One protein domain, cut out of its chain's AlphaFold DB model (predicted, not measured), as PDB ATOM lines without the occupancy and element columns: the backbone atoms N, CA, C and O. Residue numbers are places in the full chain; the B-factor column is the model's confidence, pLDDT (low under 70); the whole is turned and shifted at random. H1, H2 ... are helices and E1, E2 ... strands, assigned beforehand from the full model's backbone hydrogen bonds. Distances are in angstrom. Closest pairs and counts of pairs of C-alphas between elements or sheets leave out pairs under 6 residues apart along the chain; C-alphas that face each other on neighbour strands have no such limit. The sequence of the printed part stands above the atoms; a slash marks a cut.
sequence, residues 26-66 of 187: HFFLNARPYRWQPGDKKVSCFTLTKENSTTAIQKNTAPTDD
ATOM      1  N   HIS A  26      -0.342  17.812 -18.376       64.75
ATOM      2  CA  HIS A  26       1.072  18.166 -18.236       64.75
ATOM      3  C   HIS A  26       1.516  19.149 -19.325       64.75
ATOM      4  O   HIS A  26       2.164  20.155 -19.036       64.75
ATOM      5  N   PHE A  27       1.132  18.902 -20.578       74.12
ATOM      6  CA  PHE A  27       1.391  19.847 -21.660       74.12
ATOM      7  C   PHE A  27       0.664  21.172 -21.419       74.12
ATOM      8  O   PHE A  27       1.278  22.222 -21.560       74.12
ATOM      9  N   PHE A  28      -0.598  21.137 -20.980       76.50
ATOM     10  CA  PHE A  28      -1.359  22.341 -20.632       76.50
ATOM     11  C   PHE A  28      -0.639  23.200 -19.585       76.50
ATOM     12  O   PHE A  28      -0.487  24.406 -19.769       76.50
ATOM     13  N   LEU A  29      -0.156  22.578 -18.509       74.62
ATOM     14  CA  LEU A  29       0.525  23.272 -17.419       74.62
ATOM     15  C   LEU A  29       1.878  23.865 -17.819       74.62
ATOM     16  O   LEU A  29       2.257  24.895 -17.269       74.62
ATOM     17  N   ASN A  30       2.582  23.249 -18.769       72.94
ATOM     18  CA  ASN A  30       3.860  23.760 -19.270       72.94
ATOM     19  C   ASN A  30       3.689  24.788 -20.396       72.94
ATOM     20  O   ASN A  30       4.484  25.714 -20.513       72.94
ATOM     21  N   ALA A  31       2.662  24.632 -21.233       73.25
ATOM     22  CA  ALA A  31       2.399  25.512 -22.366       73.25
ATOM     23  C   ALA A  31       1.618  26.772 -21.974       73.25
ATOM     24  O   ALA A  31       1.621  27.738 -22.737       73.25
ATOM     25  N   ARG A  32       0.938  26.793 -20.814       72.38
ATOM     26  CA  ARG A  32       0.219  27.987 -20.347       72.38
ATOM     27  C   ARG A  32       1.225  29.096 -19.992       72.38
ATOM     28  O   ARG A  32       1.988  28.946 -19.040       72.38
ATOM     29  N   PRO A  33       1.217  30.239 -20.702       56.62
ATOM     30  CA  PRO A  33       2.184  31.312 -20.464       56.62
ATOM     31  C   PRO A  33       1.933  32.066 -19.146       56.62
ATOM     32  O   PRO A  33       2.831  32.739 -18.647       56.62
ATOM     33  N   TYR A  34       0.730  31.947 -18.565       63.78
ATOM     34  CA  TYR A  34       0.333  32.637 -17.335       63.78
ATOM     35  C   TYR A  34      -0.495  31.728 -16.414       63.78
ATOM     36  O   TYR A  34      -1.313  30.913 -16.858       63.78
ATOM     37  N   ARG A  35      -0.322  31.890 -15.095       63.75
ATOM     38  CA  ARG A  35      -1.246  31.317 -14.111       63.75
ATOM     39  C   ARG A  35      -2.537  32.139 -14.116       63.75
ATOM     40  O   ARG A  35      -2.553  33.234 -13.565       63.75
ATOM     41  N   TRP A  36      -3.579  31.623 -14.774       71.75
ATOM     42  CA  TRP A  36      -4.956  32.112 -14.642       71.75
ATOM     43  C   TRP A  36      -5.314  32.413 -13.176       71.75
ATOM     44  O   TRP A  36      -5.013  31.625 -12.280       71.75
ATOM     45  N   GLN A  37      -5.949  33.563 -12.956       67.69
ATOM     46  CA  GLN A  37      -6.472  33.991 -11.662       67.69
ATOM     47  C   GLN A  37      -7.956  34.355 -11.807       67.69
ATOM     48  O   GLN A  37      -8.376  34.794 -12.883       67.69
ATOM     49  N   PRO A  38      -8.756  34.225 -10.733       66.38
ATOM     50  CA  PRO A  38     -10.146  34.660 -10.748       66.38
ATOM     51  C   PRO A  38     -10.261  36.127 -11.177       66.38
ATOM     52  O   PRO A  38      -9.598  37.001 -10.622       66.38
ATOM     53  N   GLY A  39     -11.101  36.397 -12.179       66.88
ATOM     54  CA  GLY A  39     -11.312  37.747 -12.712       66.88
ATOM     55  C   GLY A  39     -10.350  38.181 -13.826       66.88
ATOM     56  O   GLY A  39     -10.473  39.312 -14.305       66.88
ATOM     57  N   ASP A  40      -9.437  37.315 -14.282       72.75
ATOM     58  CA  ASP A  40      -8.600  37.601 -15.452       72.75
ATOM     59  C   ASP A  40      -9.467  37.779 -16.716       72.75
ATOM     60  O   ASP A  40     -10.239  36.901 -17.107       72.75
ATOM     61  N   LYS A  41      -9.354  38.950 -17.355       74.31
ATOM     62  CA  LYS A  41     -10.085  39.304 -18.583       74.31
ATOM     63  C   LYS A  41      -9.345  38.891 -19.859       74.31
ATOM     64  O   LYS A  41      -9.936  38.949 -20.934       74.31
ATOM     65  N   LYS A  42      -8.063  38.525 -19.760       75.81
ATOM     66  CA  LYS A  42      -7.194  38.167 -20.893       75.81
ATOM     67  C   LYS A  42      -7.112  36.660 -21.116       75.81
ATOM     68  O   LYS A  42      -6.880  36.236 -22.243       75.81
ATOM     69  N   VAL A  43      -7.307  35.860 -20.067       76.81
ATOM     70  CA  VAL A  43      -7.198  34.396 -20.121       76.81
ATOM     71  C   VAL A  43      -8.506  33.755 -19.666       76.81
ATOM     72  O   VAL A  43      -9.032  34.070 -18.604       76.81
ATOM     73  N   SER A  44      -9.029  32.821 -20.460       79.75
ATOM     74  CA  SER A  44     -10.161  31.971 -20.081       79.75
ATOM     75  C   SER A  44      -9.757  30.507 -20.196       79.75
ATOM     76  O   SER A  44      -9.240  30.097 -21.231       79.75
ATOM     77  N   CYS A  45      -9.995  29.733 -19.137       80.38
ATOM     78  CA  CYS A  45      -9.792  28.286 -19.126       80.38
ATOM     79  C   CYS A  45     -11.136  27.564 -19.129       80.38
ATOM     80  O   CYS A  45     -12.089  28.003 -18.479       80.38
ATOM     81  N   PHE A  46     -11.191  26.462 -19.869       82.69
ATOM     82  CA  PHE A  46     -12.363  25.608 -19.975       82.69
ATOM     83  C   PHE A  46     -11.936  24.153 -19.814       82.69
ATOM     84  O   PHE A  46     -10.935  23.735 -20.397       82.69
ATOM     85  N   THR A  47     -12.726  23.389 -19.072       80.19
ATOM     86  CA  THR A  47     -12.605  21.939 -18.955       80.19
ATOM     87  C   THR A  47     -13.626  21.289 -19.879       80.19
ATOM     88  O   THR A  47     -14.806  21.649 -19.869       80.19
ATOM     89  N   LEU A  48     -13.166  20.358 -20.715       81.00
ATOM     90  CA  LEU A  48     -14.016  19.589 -21.619       81.00
ATOM     91  C   LEU A  48     -14.123  18.161 -21.090       81.00
ATOM     92  O   LEU A  48     -13.142  17.417 -21.116       81.00
ATOM     93  N   THR A  49     -15.316  17.776 -20.651       74.19
ATOM     94  CA  THR A  49     -15.586  16.446 -20.097       74.19
ATOM     95  C   THR A  49     -16.502  15.687 -21.041       74.19
ATOM     96  O   THR A  49     -17.538  16.199 -21.464       74.19
ATOM     97  N   LYS A  50     -16.130  14.458 -21.400       72.06
ATOM     98  CA  LYS A  50     -17.004  13.595 -22.197       72.06
ATOM     99  C   LYS A  50     -18.134  13.066 -21.310       72.06
ATOM    100  O   LYS A  50     -17.865  12.373 -20.334       72.06
ATOM    101  N   GLU A  51     -19.373  13.338 -21.696       76.06
ATOM    102  CA  GLU A  51     -20.593  12.855 -21.047       76.06
ATOM    103  C   GLU A  51     -21.402  12.034 -22.056       76.06
ATOM    104  O   GLU A  51     -22.076  12.581 -22.933       76.06
ATOM    105  N   ASN A  52     -21.328  10.704 -21.956       76.56
ATOM    106  CA  ASN A  52     -21.990   9.767 -22.871       76.56
ATOM    107  C   ASN A  52     -21.667  10.061 -24.356       76.56
ATOM    108  O   ASN A  52     -20.524   9.898 -24.799       76.56
ATOM    109  N   SER A  53     -22.679  10.485 -25.123       81.06
ATOM    110  CA  SER A  53     -22.608  10.878 -26.536       81.06
ATOM    111  C   SER A  53     -22.348  12.375 -26.750       81.06
ATOM    112  O   SER A  53     -22.366  12.840 -27.887       81.06
ATOM    113  N   THR A  54     -22.127  13.136 -25.680       74.81
ATOM    114  CA  THR A  54     -21.942  14.592 -25.694       74.81
ATOM    115  C   THR A  54     -20.662  15.007 -24.966       74.81
ATOM    116  O   THR A  54     -20.020  14.203 -24.292       74.81
ATOM    117  N   THR A  55     -20.265  16.267 -25.126       79.50
ATOM    118  CA  THR A  55     -19.129  16.857 -24.407       79.50
ATOM    119  C   THR A  55     -19.632  18.063 -23.634       79.50
ATOM    120  O   THR A  55     -20.097  19.030 -24.239       79.50
ATOM    121  N   ALA A  56     -19.525  18.017 -22.311       81.38
ATOM    122  CA  ALA A  56     -19.769  19.165 -21.458       81.38
ATOM    123  C   ALA A  56     -18.569  20.115 -21.528       81.38
ATOM    124  O   ALA A  56     -17.417  19.694 -21.408       81.38
ATOM    125  N   ILE A  57     -18.843  21.405 -21.728       84.81
ATOM    126  CA  ILE A  57     -17.837  22.471 -21.725       84.81
ATOM    127  C   ILE A  57     -18.091  23.324 -20.488       84.81
ATOM    128  O   ILE A  57     -19.075  24.060 -20.427       84.81
ATOM    129  N   GLN A  58     -17.208  23.226 -19.501       81.44
ATOM    130  CA  GLN A  58     -17.303  23.982 -18.256       81.44
ATOM    131  C   GLN A  58     -16.237  25.070 -18.235       81.44
ATOM    132  O   GLN A  58     -15.067  24.810 -18.500       81.44
ATOM    133  N   LYS A  59     -16.634  26.310 -17.940       82.25
ATOM    134  CA  LYS A  59     -15.691  27.417 -17.761       82.25
ATOM    135  C   LYS A  59     -15.147  27.387 -16.336       82.25
ATOM    136  O   LYS A  59     -15.933  27.335 -15.398       82.25
ATOM    137  N   ASN A  60     -13.834  27.512 -16.183       77.06
ATOM    138  CA  ASN A  60     -13.212  27.606 -14.866       77.06
ATOM    139  C   ASN A  60     -13.509  28.997 -14.280       77.06
ATOM    140  O   ASN A  60     -13.218  30.020 -14.911       77.06
ATOM    141  N   THR A  61     -14.127  29.043 -13.100       77.50
ATOM    142  CA  THR A  61     -14.560  30.288 -12.435       77.50
ATOM    143  C   THR A  61     -13.892  30.506 -11.084       77.50
ATOM    144  O   THR A  61     -13.717  31.654 -10.671       77.50
ATOM    145  N   ALA A  62     -13.422  29.434 -10.447       70.69
ATOM    146  CA  ALA A  62     -12.650  29.451  -9.214       70.69
ATOM    147  C   ALA A  62     -11.286  28.746  -9.383       70.69
ATOM    148  O   ALA A  62     -11.128  27.908 -10.270       70.69
ATOM    149  N   PRO A  63     -10.280  29.021  -8.522       66.56
ATOM    150  CA  PRO A  63      -8.982  28.330  -8.559       66.56
ATOM    151  C   PRO A  63      -9.080  26.816  -8.336       66.56
ATOM    152  O   PRO A  63      -8.163  26.075  -8.668       66.56
ATOM    153  N   THR A  64     -10.175  26.357  -7.731       64.50
ATOM    154  CA  THR A  64     -10.503  24.939  -7.560       64.50
ATOM    155  C   THR A  64     -10.879  24.253  -8.865       64.50
ATOM    156  O   THR A  64     -10.701  23.045  -8.955       64.50
ATOM    157  N   ASP A  65     -11.360  25.014  -9.848       66.06
ATOM    158  CA  ASP A  65     -11.762  24.512 -11.163       66.06
ATOM    159  C   ASP A  65     -10.557  24.423 -12.113       66.06
ATOM    160  O   ASP A  65     -10.635  23.802 -13.170       66.06
ATOM    161  N   ASP A  66      -9.444  25.088 -11.772       67.00
ATOM    162  CA  ASP A  66      -8.215  25.046 -12.558       67.00
ATOM    163  C   ASP A  66      -7.480  23.719 -12.357       67.00
ATOM    164  O   ASP A  66      -7.485  23.131 -11.273       67.00
TER     165      ASP A  66
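This is residues 26 to 66 of the 187 residues of the protein "AAA_13 domain-containing protein" of Bifidobacterium pullorum subsp. gallinarum (UniProt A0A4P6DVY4). Starting from residue 26, you meet a short helix, H1, that sticks out at one end, then a long loop, residues 32 to 45, that leads to a two-stranded hairpin, E1 and E2, reaching away as a long arm with its turn at the tip. The last residues, 60 to 66, make a small loop near the open end of that hairpin. The printed part has 41 residues with one named helix and two named strands, in the order H1, E1, E2, and the sheet E1 - E2 is antiparallel. The class is mixed, helices and strands, with under half of the residues in named elements. The whole is loose, with a radius of gyration of the C-alphas of 11.7 A, and the C-alphas span 33 by 23 by 17 A.

Look first at residues 26 to 31, the helix H1, which stands free: none of its C-alphas has a C-alpha 8 or more residues along the chain within 10 A. In H1 each O i to N i+4 pair is within hydrogen-bond range. Go on to E1, residues 46 to 51, and E2, residues 54 to 59, which are antiparallel neighbours and form a hairpin, with 156 degrees between their N-to-C directions. Among the C-alphas that face each other, those of Phe 46 and Lys 59 are 4.4 A apart and those of Lys 50 and Thr 55 are 4.5 A apart. On the backbone, find N 47 and O 58 at 2.8 A, and N 56 and O 49 at 2.8 A, both pairs within hydrogen-bond range. H1 and E2 are apart, with no C-alpha of the one within 8 A of the other.

Find C-alpha 26 at (1.072, 18.166, -18.236); from there H1 runs through residues 26 to 31, 8.5 A from first to last C-alpha. E1 begins at C-alpha 46, at (-12.363, 25.608, -19.975), and covers 15.2 A to C-alpha 51. E2 runs from C-alpha 54 over 16.3 A to C-alpha 59, at (-15.691, 27.417, -17.761).

The two C-alphas farthest apart are those of Tyr 34 and Ser 53, at 32.9 A, while the first and last printed C-alphas, of His 26 and Asp 66, are 12.9 A apart. The printed part has no cut. The link from H1 to E1 is long, with 14 residues, and the link from E1 to E2 is tight, with 2. The mean pLDDT of the printed part is 73.7; look for values under 70 at residue 26, residues 33 to 35, residues 37 to 39 and residues 63 to 66 of this model.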